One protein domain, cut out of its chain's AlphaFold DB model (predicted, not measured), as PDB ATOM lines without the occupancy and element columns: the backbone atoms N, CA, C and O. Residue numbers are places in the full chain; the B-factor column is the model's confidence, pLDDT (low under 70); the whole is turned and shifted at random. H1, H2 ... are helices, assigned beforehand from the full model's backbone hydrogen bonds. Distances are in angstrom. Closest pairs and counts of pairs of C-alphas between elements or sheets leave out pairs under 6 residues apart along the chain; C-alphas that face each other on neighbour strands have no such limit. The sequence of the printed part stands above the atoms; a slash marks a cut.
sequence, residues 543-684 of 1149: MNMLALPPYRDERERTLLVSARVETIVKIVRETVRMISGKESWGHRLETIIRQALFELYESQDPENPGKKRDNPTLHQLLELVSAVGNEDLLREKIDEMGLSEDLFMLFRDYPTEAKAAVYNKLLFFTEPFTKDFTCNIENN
ATOM      1  N   MET A 543      47.409  42.798  21.033       78.75
ATOM      2  CA  MET A 543      46.161  42.503  20.338       78.75
ATOM      3  C   MET A 543      45.942  41.003  20.187       78.75
ATOM      4  O   MET A 543      46.888  40.220  20.083       78.75
ATOM      5  N   ASN A 544      44.675  40.613  20.121       81.94
ATOM      6  CA  ASN A 544      44.301  39.304  19.618       81.94
ATOM      7  C   ASN A 544      44.010  39.419  18.118       81.94
ATOM      8  O   ASN A 544      42.981  39.962  17.714       81.94
ATOM      9  N   MET A 545      44.907  38.888  17.288       80.00
ATOM     10  CA  MET A 545      44.779  38.958  15.825       80.00
ATOM     11  C   MET A 545      43.596  38.157  15.288       80.00
ATOM     12  O   MET A 545      43.115  38.435  14.192       80.00
ATOM     13  N   LEU A 546      43.133  37.168  16.051       85.75
ATOM     14  CA  LEU A 546      42.018  36.299  15.699       85.75
ATOM     15  C   LEU A 546      40.693  36.765  16.325       85.75
ATOM     16  O   LEU A 546      39.676  36.100  16.170       85.75
ATOM     17  N   ALA A 547      40.662  37.897  17.031       84.56
ATOM     18  CA  ALA A 547      39.402  38.398  17.564       84.56
ATOM     19  C   ALA A 547      38.455  38.829  16.430       84.56
ATOM     20  O   ALA A 547      38.830  39.560  15.497       84.56
ATOM     21  N   LEU A 548      37.202  38.387  16.522       83.38
ATOM     22  CA  LEU A 548      36.135  38.860  15.648       83.38
ATOM     23  C   LEU A 548      35.610  40.224  16.124       83.38
ATOM     24  O   LEU A 548      35.490  40.453  17.331       83.38
ATOM     25  N   PRO A 549      35.281  41.140  15.196       77.31
ATOM     26  CA  PRO A 549      34.544  42.348  15.543       77.31
ATOM     27  C   PRO A 549      33.092  42.005  15.935       77.31
ATOM     28  O   PRO A 549      32.627  40.896  15.660       77.31
ATOM     29  N   PRO A 550      32.345  42.948  16.541       78.19
ATOM     30  CA  PRO A 550      30.922  42.763  16.814       78.19
ATOM     31  C   PRO A 550      30.124  42.432  15.543       78.19
ATOM     32  O   PRO A 550      30.358  43.024  14.490       78.19
ATOM     33  N   TYR A 551      29.153  41.526  15.662       84.00
ATOM     34  CA  TYR A 551      28.298  41.047  14.571       84.00
ATOM     35  C   TYR A 551      26.834  40.941  15.022       84.00
ATOM     36  O   TYR A 551      26.542  40.906  16.218       84.00
ATOM     37  N   ARG A 552      25.897  40.921  14.067       81.56
ATOM     38  CA  ARG A 552      24.446  40.946  14.325       81.56
ATOM     39  C   ARG A 552      23.835  39.553  14.405       81.56
ATOM     40  O   ARG A 552      22.908  39.343  15.182       81.56
ATOM     41  N   ASP A 553      24.315  38.628  13.576       86.75
ATOM     42  CA  ASP A 553      23.789  37.267  13.470       86.75
ATOM     43  C   ASP A 553      24.870  36.230  13.110       86.75
ATOM     44  O   ASP A 553      26.012  36.566  12.791       86.75
ATOM     45  N   GLU A 554      24.506  34.944  13.159       88.81
ATOM     46  CA  GLU A 554      25.424  33.825  12.889       88.81
ATOM     47  C   GLU A 554      25.903  33.771  11.426       88.81
ATOM     48  O   GLU A 554      26.985  33.252  11.140       88.81
ATOM     49  N   ARG A 555      25.131  34.313  10.472       86.19
ATOM     50  CA  ARG A 555      25.553  34.354   9.062       86.19
ATOM     51  C   ARG A 555      26.668  35.372   8.880       86.19
ATOM     52  O   ARG A 555      27.676  35.058   8.252       86.19
ATOM     53  N   GLU A 556      26.508  36.560   9.457       83.88
ATOM     54  CA  GLU A 556      27.545  37.591   9.499       83.88
ATOM     55  C   GLU A 556      28.787  37.075  10.233       83.88
ATOM     56  O   GLU A 556      29.894  37.206   9.714       83.88
ATOM     57  N   ARG A 557      28.607  36.379  11.366       89.00
ATOM     58  CA  ARG A 557      29.706  35.710  12.079       89.00
ATOM     59  C   ARG A 557      30.470  34.743  11.175       89.00
ATOM     60  O   ARG A 557      31.692  34.812  11.114       89.00
ATOM     61  N   THR A 558      29.767  33.879  10.441       88.75
ATOM     62  CA  THR A 558      30.397  32.897   9.540       88.75
ATOM     63  C   THR A 558      31.250  33.588   8.471       88.75
ATOM     64  O   THR A 558      32.389  33.188   8.232       88.75
ATOM     65  N   LEU A 559      30.738  34.667   7.866       83.75
ATOM     66  CA  LEU A 559      31.479  35.455   6.877       83.75
ATOM     67  C   LEU A 559      32.722  36.122   7.487       83.75
ATOM     68  O   LEU A 559      33.788  36.105   6.871       83.75
ATOM     69  N   LEU A 560      32.601  36.673   8.700       84.31
ATOM     70  CA  LEU A 560      33.715  37.285   9.426       84.31
ATOM     71  C   LEU A 560      34.786  36.260   9.804       84.31
ATOM     72  O   LEU A 560      35.971  36.556   9.660       84.31
ATOM     73  N   VAL A 561      34.395  35.053  10.227       89.94
ATOM     74  CA  VAL A 561      35.324  33.943  10.493       89.94
ATOM     75  C   VAL A 561      36.099  33.599   9.227       89.94
ATOM     76  O   VAL A 561      37.329  33.604   9.253       89.94
ATOM     77  N   SER A 562      35.414  33.370   8.101       88.50
ATOM     78  CA  SER A 562      36.083  33.081   6.828       88.50
ATOM     79  C   SER A 562      37.050  34.200   6.430       88.50
ATOM     80  O   SER A 562      38.220  33.926   6.171       88.50
ATOM     81  N   ALA A 563      36.611  35.462   6.463       82.69
ATOM     82  CA  ALA A 563      37.461  36.608   6.134       82.69
ATOM     83  C   ALA A 563      38.673  36.735   7.075       82.69
ATOM     84  O   ALA A 563      39.783  37.047   6.632       82.69
ATOM     85  N   ARG A 564      38.490  36.461   8.373       84.88
ATOM     86  CA  ARG A 564      39.566  36.521   9.365       84.88
ATOM     87  C   ARG A 564      40.582  35.402   9.161       84.88
ATOM     88  O   ARG A 564      41.778  35.682   9.191       84.88
ATOM     89  N   VAL A 565      40.137  34.174   8.896       89.25
ATOM     90  CA  VAL A 565      41.023  33.042   8.568       89.25
ATOM     91  C   VAL A 565      41.854  33.347   7.321       89.25
ATOM     92  O   VAL A 565      43.076  33.205   7.363       89.25
ATOM     93  N   GLU A 566      41.230  33.844   6.249       84.88
ATOM     94  CA  GLU A 566      41.930  34.260   5.022       84.88
ATOM     95  C   GLU A 566      42.997  35.326   5.296       84.88
ATOM     96  O   GLU A 566      44.147  35.208   4.865       84.88
ATOM     97  N   THR A 567      42.623  36.354   6.061       79.50
ATOM     98  CA  THR A 567      43.519  37.456   6.427       79.50
ATOM     99  C   THR A 567      44.741  36.941   7.182       79.50
ATOM    100  O   THR A 567      45.869  37.317   6.870       79.50
ATOM    101  N   ILE A 568      44.543  36.038   8.142       82.56
ATOM    102  CA  ILE A 568      45.625  35.501   8.973       82.56
ATOM    103  C   ILE A 568      46.542  34.593   8.166       82.56
ATOM    104  O   ILE A 568      47.759  34.721   8.257       82.56
ATOM    105  N   VAL A 569      45.987  33.730   7.318       84.88
ATOM    106  CA  VAL A 569      46.778  32.905   6.397       84.88
ATOM    107  C   VAL A 569      47.627  33.788   5.479       84.88
ATOM    108  O   VAL A 569      48.819  33.519   5.312       84.88
ATOM    109  N   LYS A 570      47.056  34.874   4.934       79.38
ATOM    110  CA  LYS A 570      47.790  35.852   4.113       79.38
ATOM    111  C   LYS A 570      48.925  36.505   4.906       79.38
ATOM    112  O   LYS A 570      50.057  36.507   4.426       79.38
ATOM    113  N   ILE A 571      48.648  36.977   6.123       77.81
ATOM    114  CA  ILE A 571      49.635  37.599   7.018       77.81
ATOM    115  C   ILE A 571      50.782  36.638   7.344       77.81
ATOM    116  O   ILE A 571      51.950  37.007   7.210       77.81
ATOM    117  N   VAL A 572      50.478  35.401   7.750       78.25
ATOM    118  CA  VAL A 572      51.495  34.397   8.100       78.25
ATOM    119  C   VAL A 572      52.340  34.055   6.870       78.25
ATOM    120  O   VAL A 572      53.565  34.015   6.963       78.25
ATOM    121  N   ARG A 573      51.717  33.885   5.697       79.12
ATOM    122  CA  ARG A 573      52.421  33.630   4.434       79.12
ATOM    123  C   ARG A 573      53.388  34.748   4.066       79.12
ATOM    124  O   ARG A 573      54.541  34.472   3.740       79.12
ATOM    125  N   GLU A 574      52.928  35.994   4.109       73.44
ATOM    126  CA  GLU A 574      53.756  37.164   3.803       73.44
ATOM    127  C   GLU A 574      54.906  37.312   4.803       73.44
ATOM    128  O   GLU A 574      56.049  37.519   4.396       73.44
ATOM    129  N   THR A 575      54.626  37.108   6.092       72.12
ATOM    130  CA  THR A 575      55.623  37.135   7.170       72.12
ATOM    131  C   THR A 575      56.721  36.097   6.927       72.12
ATOM    132  O   THR A 575      57.907  36.427   6.930       72.12
ATOM    133  N   VAL A 576      56.351  34.850   6.622       73.56
ATOM    134  CA  VAL A 576      57.315  33.788   6.302       73.56
ATOM    135  C   VAL A 576      58.118  34.113   5.046       73.56
ATOM    136  O   VAL A 576      59.326  33.869   5.022       73.56
ATOM    137  N   ARG A 577      57.481  34.653   3.999       73.56
ATOM    138  CA  ARG A 577      58.174  35.055   2.766       73.56
ATOM    139  C   ARG A 577      59.248  36.101   3.068       73.56
ATOM    140  O   ARG A 577      60.369  35.967   2.591       73.56
ATOM    141  N   MET A 578      58.920  37.097   3.895       68.44
ATOM    142  CA  MET A 578      59.853  38.147   4.313       68.44
ATOM    143  C   MET A 578      61.016  37.604   5.154       68.44
ATOM    144  O   MET A 578      62.156  37.986   4.915       68.44
ATOM    145  N   ILE A 579      60.754  36.698   6.105       68.62
ATOM    146  CA  ILE A 579      61.801  36.132   6.976       68.62
ATOM    147  C   ILE A 579      62.720  35.184   6.195       68.62
ATOM    148  O   ILE A 579      63.940  35.246   6.325       68.62
ATOM    149  N   SER A 580      62.141  34.282   5.398       66.06
ATOM    150  CA  SER A 580      62.894  33.206   4.742       66.06
ATOM    151  C   SER A 580      63.539  33.615   3.411       66.06
ATOM    152  O   SER A 580      64.372  32.874   2.891       66.06
ATOM    153  N   GLY A 581      63.145  34.761   2.836       63.97
ATOM    154  CA  GLY A 581      63.622  35.246   1.534       63.97
ATOM    155  C   GLY A 581      63.269  34.334   0.351       63.97
ATOM    156  O   GLY A 581      63.772  34.525  -0.753       63.97
ATOM    157  N   LYS A 582      62.428  33.317   0.565       61.31
ATOM    158  CA  LYS A 582      61.985  32.350  -0.442       61.31
ATOM    159  C   LYS A 582      60.480  32.160  -0.323       61.31
ATOM    160  O   LYS A 582      59.925  32.234   0.774       61.31
ATOM    161  N   GLU A 583      59.823  31.802  -1.423       64.31
ATOM    162  CA  GLU A 583      58.451  31.278  -1.390       64.31
ATOM    163  C   GLU A 583      58.434  29.848  -0.836       64.31
ATOM    164  O   GLU A 583      58.060  28.878  -1.489       64.31
ATOM    165  N   SER A 584      58.870  29.692   0.412       61.62
ATOM    166  CA  SER A 584      58.767  28.437   1.139       61.62
ATOM    167  C   SER A 584      57.365  28.325   1.744       61.62
ATOM    168  O   SER A 584      57.201  28.257   2.954       61.62
ATOM    169  N   TRP A 585      56.316  28.328   0.919       70.06
ATOM    170  CA  TRP A 585      54.917  28.169   1.343       70.06
ATOM    171  C   TRP A 585      54.252  27.053   0.538       70.06
ATOM    172  O   TRP A 585      54.230  27.099  -0.684       70.06
ATOM    173  N   GLY A 586      53.743  26.022   1.214       73.75
ATOM    174  CA  GLY A 586      53.126  24.867   0.559       73.75
ATOM    175  C   GLY A 586      51.630  24.798   0.842       73.75
ATOM    176  O   GLY A 586      51.216  25.076   1.966       73.75
ATOM    177  N   HIS A 587      50.835  24.348  -0.134       76.19
ATOM    178  CA  HIS A 587      49.375  24.220   0.001       76.19
ATOM    179  C   HIS A 587      48.939  23.421   1.240       76.19
ATOM    180  O   HIS A 587      47.991  23.804   1.912       76.19
ATOM    181  N   ARG A 588      49.677  22.362   1.608       75.56
ATOM    182  CA  ARG A 588      49.376  21.548   2.802       75.56
ATOM    183  C   ARG A 588      49.423  22.349   4.103       75.56
ATOM    184  O   ARG A 588      48.605  22.127   4.984       75.56
ATOM    185  N   LEU A 589      50.371  23.276   4.219       77.75
ATOM    186  CA  LEU A 589      50.537  24.097   5.417       77.75
ATOM    187  C   LEU A 589      49.363  25.054   5.602       77.75
ATOM    188  O   LEU A 589      48.873  25.251   6.708       77.75
ATOM    189  N   GLU A 590      48.905  25.619   4.495       83.50
ATOM    190  CA  GLU A 590      47.743  26.486   4.470       83.50
ATOM    191  C   GLU A 590      46.470  25.732   4.863       83.50
ATOM    192  O   GLU A 590      45.712  26.224   5.692       83.50
ATOM    193  N   THR A 591      46.275  24.512   4.355       83.25
ATOM    194  CA  THR A 591      45.159  23.647   4.762       83.25
ATOM    195  C   THR A 591      45.169  23.368   6.266       83.25
ATOM    196  O   THR A 591      44.141  23.561   6.911       83.25
ATOM    197  N   ILE A 592      46.329  23.010   6.836       83.00
ATOM    198  CA  ILE A 592      46.478  22.738   8.278       83.00
ATOM    199  C   ILE A 592      46.102  23.971   9.109       83.00
ATOM    200  O   ILE A 592      45.292  23.870  10.027       83.00
ATOM    201  N   ILE A 593      46.653  25.146   8.776       86.44
ATOM    202  CA  ILE A 593      46.367  26.388   9.512       86.44
ATOM    203  C   ILE A 593      44.882  26.752   9.401       86.44
ATOM    204  O   ILE A 593      44.265  27.104  10.403       86.44
ATOM    205  N   ARG A 594      44.290  26.645   8.205       91.00
ATOM    206  CA  ARG A 594      42.869  26.951   7.981       91.00
ATOM    207  C   ARG A 594      41.962  26.054   8.810       91.00
ATOM    208  O   ARG A 594      41.075  26.565   9.482       91.00
ATOM    209  N   GLN A 595      42.190  24.744   8.774       88.88
ATOM    210  CA  GLN A 595      41.366  23.771   9.495       88.88
ATOM    211  C   GLN A 595      41.487  23.945  11.006       88.88
ATOM    212  O   GLN A 595      40.463  24.027  11.678       88.88
ATOM    213  N   ALA A 596      42.710  24.112  11.523       89.56
ATOM    214  CA  ALA A 596      42.920  24.439  12.932       89.56
ATOM    215  C   ALA A 596      42.160  25.707  13.342       89.56
ATOM    216  O   ALA A 596      41.499  25.722  14.375       89.56
ATOM    217  N   LEU A 597      42.243  26.775  12.543       92.38
ATOM    218  CA  LEU A 597      41.559  28.026  12.855       92.38
ATOM    219  C   LEU A 597      40.034  27.879  12.818       92.38
ATOM    220  O   LEU A 597      39.380  28.344  13.746       92.38
ATOM    221  N   PHE A 598      39.465  27.238  11.791       93.56
ATOM    222  CA  PHE A 598      38.016  27.018  11.714       93.56
ATOM    223  C   PHE A 598      37.500  26.234  12.922       93.56
ATOM    224  O   PHE A 598      36.535  26.661  13.547       93.56
ATOM    225  N   GLU A 599      38.188  25.162  13.307       92.19
ATOM    226  CA  GLU A 599      37.837  24.372  14.490       92.19
ATOM    227  C   GLU A 599      37.977  25.173  15.788       92.19
ATOM    228  O   GLU A 599      37.117  25.104  16.662       92.19
ATOM    229  N   LEU A 600      39.001  26.024  15.905       92.00
ATOM    230  CA  LEU A 600      39.132  26.927  17.050       92.00
ATOM    231  C   LEU A 600      37.961  27.920  17.156       92.00
ATOM    232  O   LEU A 600      37.526  28.197  18.274       92.00
ATOM    233  N   TYR A 601      37.426  28.437  16.043       93.00
ATOM    234  CA  TYR A 601      36.222  29.287  16.058       93.00
ATOM    235  C   TYR A 601      34.926  28.501  16.288       93.00
ATOM    236  O   TYR A 601      33.961  29.060  16.806       93.00
ATOM    237  N   GLU A 602      34.863  27.233  15.891       90.56
ATOM    238  CA  GLU A 602      33.683  26.383  16.109       90.56
ATOM    239  C   GLU A 602      33.658  25.753  17.510       90.56
ATOM    240  O   GLU A 602      32.587  25.387  18.000       90.56
ATOM    241  N   SER A 603      34.805  25.710  18.196       89.00
ATOM    242  CA  SER A 603      34.908  25.278  19.591       89.00
ATOM    243  C   SER A 603      34.061  26.139  20.535       89.00
ATOM    244  O   SER A 603      33.780  27.316  20.272       89.00
ATOM    245  N   GLN A 604      33.656  25.560  21.668       84.56
ATOM    246  CA  GLN A 604      32.908  26.311  22.674       84.56
ATOM    247  C   GLN A 604      33.788  27.345  23.387       84.56
ATOM    248  O   GLN A 604      34.985  27.143  23.637       84.56
ATOM    249  N   ASP A 605      33.164  28.472  23.720       80.75
ATOM    250  CA  ASP A 605      33.735  29.490  24.589       80.75
ATOM    251  C   ASP A 605      33.864  28.932  26.026       80.75
ATOM    252  O   ASP A 605      32.852  28.532  26.611       80.75
ATOM    253  N   PRO A 606      35.081  28.892  26.609       73.56
ATOM    254  CA  PRO A 606      35.290  28.425  27.980       73.56
ATOM    255  C   PRO A 606      34.517  29.230  29.033       73.56
ATOM    256  O   PRO A 606      34.149  28.676  30.069       73.56
ATOM    257  N   GLU A 607      34.286  30.524  28.792       75.75
ATOM    258  CA  GLU A 607      33.588  31.410  29.728       75.75
ATOM    259  C   GLU A 607      32.069  31.379  29.532       75.75
ATOM    260  O   GLU A 607      31.319  31.621  30.478       75.75
ATOM    261  N   ASN A 608      31.607  31.023  28.328       79.06
ATOM    262  CA  ASN A 608      30.192  30.992  27.959       79.06
ATOM    263  C   ASN A 608      29.801  29.646  27.318       79.06
ATOM    264  O   ASN A 608      29.639  29.565  26.094       79.06
ATOM    265  N   PRO A 609      29.596  28.587  28.127       75.44
ATOM    266  CA  PRO A 609      29.182  27.278  27.628       75.44
ATOM    267  C   PRO A 609      27.917  27.369  26.764       75.44
ATOM    268  O   PRO A 609      26.915  27.962  27.166       75.44
ATOM    269  N   GLY A 610      27.955  26.777  25.569       74.56
ATOM    270  CA  GLY A 610      26.871  26.847  24.580       74.56
ATOM    271  C   GLY A 610      26.979  27.987  23.558       74.56
ATOM    272  O   GLY A 610      26.199  28.004  22.604       74.56
ATOM    273  N   LYS A 611      27.954  28.894  23.695       85.62
ATOM    274  CA  LYS A 611      28.334  29.849  22.646       85.62
ATOM    275  C   LYS A 611      29.607  29.368  21.940       85.62
ATOM    276  O   LYS A 611      30.507  28.819  22.574       85.62
ATOM    277  N   LYS A 612      29.685  29.581  20.625       88.94
ATOM    278  CA  LYS A 612      30.925  29.386  19.863       88.94
ATOM    279  C   LYS A 612      31.949  30.469  20.211       88.94
ATOM    280  O   LYS A 612      31.577  31.591  20.562       88.94
ATOM    281  N   ARG A 613      33.232  30.142  20.085       89.00
ATOM    282  CA  ARG A 613      34.342  31.045  20.397       89.00
ATOM    283  C   ARG A 613      34.479  32.154  19.347       89.00
ATOM    284  O   ARG A 613      34.459  31.895  18.146       89.00
ATOM    285  N   ASP A 614      34.671  33.391  19.803       87.38
ATOM    286  CA  ASP A 614      34.860  34.569  18.932       87.38
ATOM    287  C   ASP A 614      36.283  35.157  19.014       87.38
ATOM    288  O   ASP A 614      36.660  36.027  18.231       87.38
ATOM    289  N   ASN A 615      37.077  34.687  19.973       85.50
ATOM    290  CA  ASN A 615      38.397  35.196  20.336       85.50
ATOM    291  C   ASN A 615      39.418  34.060  20.560       85.50
ATOM    292  O   ASN A 615      40.075  34.024  21.605       85.50
ATOM    293  N   PRO A 616      39.593  33.113  19.613       88.88
ATOM    294  CA  PRO A 616      40.712  32.176  19.705       88.88
ATOM    295  C   PRO A 616      42.042  32.943  19.715       88.88
ATOM    296  O   PRO A 616      42.079  34.120  19.377       88.88
ATOM    297  N   THR A 617      43.147  32.314  20.111       84.25
ATOM    298  CA  THR A 617      44.459  32.992  20.150       84.25
ATOM    299  C   THR A 617      45.484  32.298  19.264       84.25
ATOM    300  O   THR A 617      45.433  31.084  19.055       84.25
ATOM    301  N   LEU A 618      46.470  33.054  18.771       81.12
ATOM    302  CA  LEU A 618      47.609  32.465  18.058       81.12
ATOM    303  C   LEU A 618      48.403  31.490  18.941       81.12
ATOM    304  O   LEU A 618      48.994  30.544  18.426       81.12
ATOM    305  N   HIS A 619      48.359  31.663  20.265       79.94
ATOM    306  CA  HIS A 619      48.945  30.712  21.201       79.94
ATOM    307  C   HIS A 619      48.244  29.349  21.156       79.94
ATOM    308  O   HIS A 619      48.930  28.335  21.085       79.94
ATOM    309  N   GLN A 620      46.907  29.316  21.118       84.19
ATOM    310  CA  GLN A 620      46.144  28.066  20.981       84.19
ATOM    311  C   GLN A 620      46.431  27.372  19.648       84.19
ATOM    312  O   GLN A 620      46.634  26.159  19.614       84.19
ATOM    313  N   LEU A 621      46.508  28.143  18.557       85.25
ATOM    314  CA  LEU A 621      46.914  27.614  17.257       85.25
ATOM    315  C   LEU A 621      48.308  26.976  17.332       85.25
ATOM    316  O   LEU A 621      48.505  25.876  16.820       85.25
ATOM    317  N   LEU A 622      49.270  27.639  17.982       79.25
ATOM    318  CA  LEU A 622      50.611  27.087  18.160       79.25
ATOM    319  C   LEU A 622      50.597  25.815  19.005       79.25
ATOM    320  O   LEU A 622      51.241  24.849  18.618       79.25
ATOM    321  N   GLU A 623      49.908  25.808  20.148       80.62
ATOM    322  CA  GLU A 623      49.828  24.636  21.024       80.62
ATOM    323  C   GLU A 623      49.295  23.425  20.254       80.62
ATOM    324  O   GLU A 623      49.920  22.363  20.274       80.62
ATOM    325  N   LEU A 624      48.221  23.616  19.484       82.69
ATOM    326  CA  LEU A 624      47.664  22.581  18.619       82.69
ATOM    327  C   LEU A 624      48.675  22.121  17.558       82.69
ATOM    328  O   LEU A 624      48.901  20.922  17.414       82.69
ATOM    329  N   VAL A 625      49.322  23.055  16.849       78.94
ATOM    330  CA  VAL A 625      50.316  22.748  15.803       78.94
ATOM    331  C   VAL A 625      51.574  22.073  16.377       78.94
ATOM    332  O   VAL A 625      52.175  21.224  15.721       78.94
ATOM    333  N   SER A 626      51.969  22.413  17.603       75.31
ATOM    334  CA  SER A 626      53.126  21.832  18.297       75.31
ATOM    335  C   SER A 626      52.880  20.395  18.754       75.31
ATOM    336  O   SER A 626      53.814  19.602  18.839       75.31
ATOM    337  N   ALA A 627      51.617  20.053  19.017       75.56
ATOM    338  CA  ALA A 627      51.205  18.710  19.387       75.56
ATOM    339  C   ALA A 627      51.175  17.752  18.194       75.56
ATOM    340  O   ALA A 627      51.234  16.533  18.359       75.56
ATOM    341  N   VAL A 628      51.113  18.287  16.973       70.69
ATOM    342  CA  VAL A 628      51.018  17.461  15.778       70.69
ATOM    343  C   VAL A 628      52.313  16.662  15.600       70.69
ATOM    344  O   VAL A 628      53.382  17.212  15.354       70.69
ATOM    345  N   GLY A 629      52.200  15.332  15.665       67.50
ATOM    346  CA  GLY A 629      53.335  14.397  15.591       67.50
ATOM    347  C   GLY A 629      53.540  13.600  16.879       67.50
ATOM    348  O   GLY A 629      54.228  12.584  16.856       67.50
ATOM    349  N   ASN A 630      52.889  14.013  17.967       76.62
ATOM    350  CA  ASN A 630      52.726  13.242  19.191       76.62
ATOM    351  C   ASN A 630      51.223  13.004  19.401       76.62
ATOM    352  O   ASN A 630      50.503  13.928  19.766       76.62
ATOM    353  N   GLU A 631      50.742  11.791  19.118       81.56
ATOM    354  CA  GLU A 631      49.304  11.481  19.160       81.56
ATOM    355  C   GLU A 631      48.693  11.708  20.543       81.56
ATOM    356  O   GLU A 631      47.615  12.290  20.626       81.56
ATOM    357  N   ASP A 632      49.398  11.324  21.610       81.81
ATOM    358  CA  ASP A 632      48.926  11.495  22.985       81.81
ATOM    359  C   ASP A 632      48.775  12.981  23.331       81.81
ATOM    360  O   ASP A 632      47.747  13.400  23.862       81.81
ATOM    361  N   LEU A 633      49.767  13.802  22.966       79.94
ATOM    362  CA  LEU A 633      49.700  15.247  23.189       79.94
ATOM    363  C   LEU A 633      48.644  15.916  22.303       79.94
ATOM    364  O   LEU A 633      47.956  16.830  22.748       79.94
ATOM    365  N   LEU A 634      48.509  15.488  21.049       82.50
ATOM    366  CA  LEU A 634      47.486  16.009  20.145       82.50
ATOM    367  C   LEU A 634      46.091  15.703  20.686       82.50
ATOM    368  O   LEU A 634      45.230  16.579  20.670       82.50
ATOM    369  N   ARG A 635      45.895  14.488  21.208       85.12
ATOM    370  CA  ARG A 635      44.657  14.070  21.861       85.12
ATOM    371  C   ARG A 635      44.360  14.928  23.082       85.12
ATOM    372  O   ARG A 635      43.277  15.493  23.166       85.12
ATOM    373  N   GLU A 636      45.346  15.089  23.964       85.56
ATOM    374  CA  GLU A 636      45.248  15.953  25.142       85.56
ATOM    375  C   GLU A 636      44.824  17.374  24.749       85.56
ATOM    376  O   GLU A 636      43.869  17.901  25.310       85.56
ATOM    377  N   LYS A 637      45.468  17.984  23.744       85.00
ATOM    378  CA  LYS A 637      45.139  19.353  23.315       85.00
ATOM    379  C   LYS A 637      43.771  19.464  22.654       85.00
ATOM    380  O   LYS A 637      43.089  20.462  22.871       85.00
ATOM    381  N   ILE A 638      43.358  18.469  21.876       85.81
ATOM    382  CA  ILE A 638      42.026  18.437  21.261       85.81
ATOM    383  C   ILE A 638      40.938  18.339  22.329       85.81
ATOM    384  O   ILE A 638      39.996  19.131  22.293       85.81
ATOM    385  N   ASP A 639      41.115  17.463  23.318       84.56
ATOM    386  CA  ASP A 639      40.172  17.307  24.425       84.56
ATOM    387  C   ASP A 639      40.143  18.566  25.316       84.56
ATOM    388  O   ASP A 639      39.068  19.067  25.648       84.56
ATOM    389  N   GLU A 640      41.309  19.133  25.658       83.88
ATOM    390  CA  GLU A 640      41.425  20.367  26.455       83.88
ATOM    391  C   GLU A 640      40.770  21.578  25.781       83.88
ATOM    392  O   GLU A 640      40.188  22.432  26.457       83.88
ATOM    393  N   MET A 641      40.897  21.689  24.457       84.31
ATOM    394  CA  MET A 641      40.365  22.814  23.688       84.31
ATOM    395  C   MET A 641      38.929  22.586  23.199       84.31
ATOM    396  O   MET A 641      38.316  23.544  22.719       84.31
ATOM    397  N   GLY A 642      38.397  21.366  23.342       83.50
ATOM    398  CA  GLY A 642      37.064  20.972  22.882       83.50
ATOM    399  C   GLY A 642      36.937  20.935  21.357       83.50
ATOM    400  O   GLY A 642      35.944  21.430  20.825       83.50
ATOM    401  N   LEU A 643      37.958  20.424  20.663       88.19
ATOM    402  CA  LEU A 643      38.022  20.344  19.197       88.19
ATOM    403  C   LEU A 643      37.445  19.015  18.678       88.19
ATOM    404  O   LEU A 643      37.264  18.063  19.438       88.19
ATOM    405  N   SER A 644      37.132  18.951  17.381       87.81
ATOM    406  CA  SER A 644      36.489  17.779  16.776       87.81
ATOM    407  C   SER A 644      37.407  16.548  16.680       87.81
ATOM    408  O   SER A 644      38.624  16.643  16.503       87.81
ATOM    409  N   GLU A 645      36.797  15.360  16.728       86.12
ATOM    410  CA  GLU A 645      37.483  14.088  16.451       86.12
ATOM    411  C   GLU A 645      37.997  14.028  15.003       86.12
ATOM    412  O   GLU A 645      39.056  13.463  14.727       86.12
ATOM    413  N   ASP A 646      37.279  14.659  14.073       85.00
ATOM    414  CA  ASP A 646      37.668  14.729  12.666       85.00
ATOM    415  C   ASP A 646      38.991  15.487  12.495       85.00
ATOM    416  O   ASP A 646      39.866  15.050  11.740       85.00
ATOM    417  N   LEU A 647      39.191  16.573  13.254       84.56
ATOM    418  CA  LEU A 647      40.462  17.293  13.289       84.56
ATOM    419  C   LEU A 647      41.593  16.417  13.840       84.56
ATOM    420  O   LEU A 647      42.692  16.445  13.285       84.56
ATOM    421  N   PHE A 648      41.338  15.620  14.887       85.94
ATOM    422  CA  PHE A 648      42.327  14.679  15.429       85.94
ATOM    423  C   PHE A 648      42.792  13.696  14.356       85.94
ATOM    424  O   PHE A 648      43.994  13.564  14.122       85.94
ATOM    425  N   MET A 649      41.845  13.049  13.674       84.69
ATOM    426  CA  MET A 649      42.135  12.064  12.629       84.69
ATOM    427  C   MET A 649      42.940  12.691  11.488       84.69
ATOM    428  O   MET A 649      43.978  12.169  11.083       84.69
ATOM    429  N   LEU A 650      42.521  13.873  11.044       82.94
ATOM    430  CA  LEU A 650      43.196  14.632  10.002       82.94
ATOM    431  C   LEU A 650      44.629  15.023  10.391       82.94
ATOM    432  O   LEU A 650      45.557  14.879   9.595       82.94
ATOM    433  N   PHE A 651      44.829  15.498  11.621       81.62
ATOM    434  CA  PHE A 651      46.128  15.958  12.122       81.62
ATOM    435  C   PHE A 651      47.079  14.799  12.411       81.62
ATOM    436  O   PHE A 651      48.285  14.909  12.160       81.62
ATOM    437  N   ARG A 652      46.547  13.663  12.867       80.75
ATOM    438  CA  ARG A 652      47.293  12.414  13.015       80.75
ATOM    439  C   ARG A 652      47.877  11.971  11.676       80.75
ATOM    440  O   ARG A 652      49.088  11.764  11.596       80.75
ATOM    441  N   ASP A 653      47.052  11.940  10.633       81.31
ATOM    442  CA  ASP A 653      47.390  11.344   9.338       81.31
ATOM    443  C   ASP A 653      48.347  12.208   8.481       81.31
ATOM    444  O   ASP A 653      48.880  11.745   7.470       81.31
ATOM    445  N   TYR A 654      48.640  13.453   8.884       76.38
ATOM    446  CA  TYR A 654      49.660  14.263   8.209       76.38
ATOM    447  C   TYR A 654      51.087  13.679   8.372       76.38
ATOM    448  O   TYR A 654      51.433  13.155   9.433       76.38
ATOM    449  N   PRO A 655      51.984  13.840   7.377       70.81
ATOM    450  CA  PRO A 655      53.394  13.463   7.516       70.81
ATOM    451  C   PRO A 655      54.127  14.336   8.542       70.81
ATOM    452  O   PRO A 655      53.915  15.551   8.584       70.81
ATOM    453  N   THR A 656      55.037  13.752   9.324       68.00
ATOM    454  CA  THR A 656      55.814  14.448  10.369       68.00
ATOM    455  C   THR A 656      56.609  15.641   9.837       68.00
ATOM    456  O   THR A 656      56.694  16.678  10.496       68.00
ATOM    457  N   GLU A 657      57.105  15.566   8.602       67.81
ATOM    458  CA  GLU A 657      57.838  16.651   7.946       67.81
ATOM    459  C   GLU A 657      56.941  17.864   7.664       67.81
ATOM    460  O   GLU A 657      57.372  19.011   7.796       67.81
ATOM    461  N   ALA A 658      55.673  17.626   7.307       63.19
ATOM    462  CA  ALA A 658      54.708  18.700   7.090       63.19
ATOM    463  C   ALA A 658      54.392  19.421   8.407       63.19
ATOM    464  O   ALA A 658      54.304  20.647   8.421       63.19
ATOM    465  N   LYS A 659      54.301  18.671   9.512       66.62
ATOM    466  CA  LYS A 659      54.008  19.169  10.867       66.62
ATOM    467  C   LYS A 659      55.120  20.082  11.383       66.62
ATOM    468  O   LYS A 659      54.861  21.232  11.741       66.62
ATOM    469  N   ALA A 660      56.369  19.619  11.296       66.12
ATOM    470  CA  ALA A 660      57.547  20.411  11.651       66.12
ATOM    471  C   ALA A 660      57.647  21.704  10.822       66.12
ATOM    472  O   ALA A 660      58.013  22.757  11.343       66.12
ATOM    473  N   ALA A 661      57.261  21.661   9.541       69.12
ATOM    474  CA  ALA A 661      57.256  22.839   8.681       69.12
ATOM    475  C   ALA A 661      56.190  23.884   9.065       69.12
ATOM    476  O   ALA A 661      56.451  25.076   8.886       69.12
ATOM    477  N   VAL A 662      55.017  23.476   9.576       68.62
ATOM    478  CA  VAL A 662      54.006  24.419  10.100       68.62
ATOM    479  C   VAL A 662      54.499  25.070  11.380       68.62
ATOM    480  O   VAL A 662      54.532  26.297  11.466       68.62
ATOM    481  N   TYR A 663      54.951  24.256  12.332       72.62
ATOM    482  CA  TYR A 663      55.456  24.743  13.609       72.62
ATOM    483  C   TYR A 663      56.599  25.748  13.421       72.62
ATOM    484  O   TYR A 663      56.517  26.877  13.904       72.62
ATOM    485  N   ASN A 664      57.604  25.402  12.609       72.69
ATOM    486  CA  ASN A 664      58.763  26.264  12.364       72.69
ATOM    487  C   ASN A 664      58.400  27.626  11.753       72.69
ATOM    488  O   ASN A 664      59.102  28.609  11.979       72.69
ATOM    489  N   LYS A 665      57.304  27.706  10.991       74.75
ATOM    490  CA  LYS A 665      56.830  28.959  10.380       74.75
ATOM    491  C   LYS A 665      55.982  29.808  11.314       74.75
ATOM    492  O   LYS A 665      55.914  31.019  11.126       74.75
ATOM    493  N   LEU A 666      55.356  29.190  12.312       73.12
ATOM    494  CA  LEU A 666      54.592  29.891  13.339       73.12
ATOM    495  C   LEU A 666      55.461  30.338  14.522       73.12
ATOM    496  O   LEU A 666      55.057  31.265  15.219       73.12
ATOM    497  N   LEU A 667      56.663  29.770  14.708       69.56
ATOM    498  CA  LEU A 667      57.601  30.122  15.790       69.56
ATOM    499  C   LEU A 667      57.833  31.632  15.935       69.56
ATOM    500  O   LEU A 667      57.929  32.118  17.063       69.56
ATOM    501  N   PHE A 668      57.859  32.384  14.828       71.12
ATOM    502  CA  PHE A 668      58.025  33.838  14.865       71.12
ATOM    503  C   PHE A 668      56.990  34.530  15.762       71.12
ATOM    504  O   PHE A 668      57.352  35.463  16.462       71.12
ATOM    505  N   PHE A 669      55.739  34.064  15.805       67.75
ATOM    506  CA  PHE A 669      54.663  34.652  16.623       67.75
ATOM    507  C   PHE A 669      54.762  34.299  18.117       67.75
ATOM    508  O   PHE A 669      53.931  34.707  18.922       67.75
ATOM    509  N   THR A 670      55.768  33.510  18.487       62.78
ATOM    510  CA  THR A 670      55.881  32.860  19.799       62.78
ATOM    511  C   THR A 670      57.164  33.237  20.520       62.78
ATOM    512  O   THR A 670      57.318  32.944  21.708       62.78
ATOM    513  N   GLU A 671      58.070  33.921  19.816       68.69
ATOM    514  CA  GLU A 671      59.213  34.572  20.428       68.69
ATOM    515  C   GLU A 671      58.739  35.554  21.509       68.69
ATOM    516  O   GLU A 671      57.709  36.204  21.323       68.69
ATOM    517  N   PRO A 672      59.488  35.732  22.613       63.69
ATOM    518  CA  PRO A 672      59.088  36.632  23.698       63.69
ATOM    519  C   PRO A 672      58.670  38.029  23.215       63.69
ATOM    520  O   PRO A 672      57.696  38.582  23.704       63.69
ATOM    521  N   PHE A 673      59.357  38.553  22.194       66.94
ATOM    522  CA  PHE A 673      59.070  39.855  21.591       66.94
ATOM    523  C   PHE A 673      57.688  39.947  20.918       66.94
ATOM    524  O   PHE A 673      56.996  40.951  21.049       66.94
ATOM    525  N   THR A 674      57.281  38.928  20.165       69.56
ATOM    526  CA  THR A 674      56.029  38.944  19.388       69.56
ATOM    527  C   THR A 674      54.869  38.341  20.161       69.56
ATOM    528  O   THR A 674      53.719  38.690  19.903       69.56
ATOM    529  N   LYS A 675      55.143  37.441  21.107       70.12
ATOM    530  CA  LYS A 675      54.127  36.736  21.882       70.12
ATOM    531  C   LYS A 675      53.267  37.705  22.685       70.12
ATOM    532  O   LYS A 675      52.044  37.643  22.585       70.12
ATOM    533  N   ASP A 676      53.901  38.629  23.402       68.94
ATOM    534  CA  ASP A 676      53.205  39.627  24.225       68.94
ATOM    535  C   ASP A 676      52.323  40.552  23.378       68.94
ATOM    536  O   ASP A 676      51.318  41.075  23.856       68.94
ATOM    537  N   PHE A 677      52.645  40.700  22.093       70.69
ATOM    538  CA  PHE A 677      51.854  41.479  21.158       70.69
ATOM    539  C   PHE A 677      50.732  40.671  20.485       70.69
ATOM    540  O   PHE A 677      49.613  41.161  20.368       70.69
ATOM    541  N   THR A 678      51.013  39.449  20.031       71.94
ATOM    542  CA  THR A 678      50.168  38.699  19.080       71.94
ATOM    543  C   THR A 678      49.251  37.655  19.716       71.94
ATOM    544  O   THR A 678      48.265  37.240  19.103       71.94
ATOM    545  N   CYS A 679      49.575  37.204  20.930       69.88
ATOM    546  CA  CYS A 679      48.946  36.045  21.562       69.88
ATOM    547  C   CYS A 679      47.978  36.411  22.695       69.88
ATOM    548  O   CYS A 679      47.679  35.568  23.540       69.88
ATOM    549  N   ASN A 680      47.495  37.649  22.736       72.50
ATOM    550  CA  ASN A 680      46.587  38.086  23.791       72.50
ATOM    551  C   ASN A 680      45.205  37.450  23.638       72.50
ATOM    552  O   ASN A 680      44.775  37.147  22.529       72.50
ATOM    553  N   ILE A 681      44.526  37.229  24.767       64.69
ATOM    554  CA  ILE A 681      43.161  36.677  24.793       64.69
ATOM    555  C   ILE A 681      42.173  37.754  24.342       64.69
ATOM    556  O   ILE A 681      41.334  37.524  23.470       64.69
ATOM    557  N   GLU A 682      42.328  38.955  24.892       67.19
ATOM    558  CA  GLU A 682      41.534  40.122  24.540       67.19
ATOM    559  C   GLU A 682      42.271  41.001  23.535       67.19
ATOM    560  O   GLU A 682      43.504  41.098  23.522       67.19
ATOM    561  N   ASN A 683      41.495  41.650  22.668       69.50
ATOM    562  CA  ASN A 683      42.028  42.693  21.817       69.50
ATOM    563  C   ASN A 683      41.967  44.031  22.557       69.50
ATOM    564  O   ASN A 683      40.931  44.694  22.566       69.50
ATOM    565  N   ASN A 684      43.087  44.435  23.151       71.81
ATOM    566  CA  ASN A 684      43.162  45.715  23.852       71.81
ATOM    567  C   ASN A 684      43.331  46.885  22.878       71.81
ATOM    568  O   ASN A 684      43.076  48.030  23.244       71.81
TER     569      ASN A 684
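This is residues 543 to 684 of the 1149 residues of the protein "TraG-D_C domain-containing protein" of Candidatus Bathyarchaeota archaeon (UniProt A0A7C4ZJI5). Long helix H1 forms one side of a compact pile of helices; H2 packs on it, while H3 and H6, side by side and running opposite ways, cross H2. Farther from H1, the hairpin of H4 and H5 covers one end of this core, and short H7 makes a corner with the end of H6. The printed part has 142 residues with seven named helices, H1 to H7 in chain order, and no named strand; its class is all helix. It is compact, with a radius of gyration of the C-alphas of 14.7 A and spans of 41 by 32 by 28 A.

H1, residues 554 to 580, and H2, residues 587 to 602, form a hairpin; H1 touches H2 with residues 561 to 569 alone, closest C-alphas Val 565 and Arg 594 at 6.4 A. H3, residues 618 to 627, touches H2 at a steep tilt of 62 degrees, closest C-alphas Ala 596 and Leu 621 at 6.7 A. H6, residues 656 to 670, touches H3 at a shallow tilt of 28 degrees, closest C-alphas Val 625 and Tyr 663 at 5.9 A. H4, residues 631 to 641, and H5, residues 645 to 653, form a hairpin; both are apart from H1. H7, residues 672 to 678, touches H6 only at the corner, and only just, with 3 pairs of C-alphas within 8 A. Every O i to N i+4 pair is within hydrogen-bond range in H1 to H5, against 8 of 11 in H6 and 1 of 3 in H7, where 2 of 4 O i to N i+3 pairs are.

H1 begins at C-alpha 554 (25.424, 33.825, 12.889) and is 38.4 A long; H2 is 22.6 A and H6 20.7 A. H7 ends at C-alpha 678 (50.168, 38.699, 19.080).

The printed part has no cut; the link H2 to H3, residues 603 to 617, is long. Mean pLDDT of the printed part is 78.9, with residues 578 to 584 and 656 to 662 among those under 70.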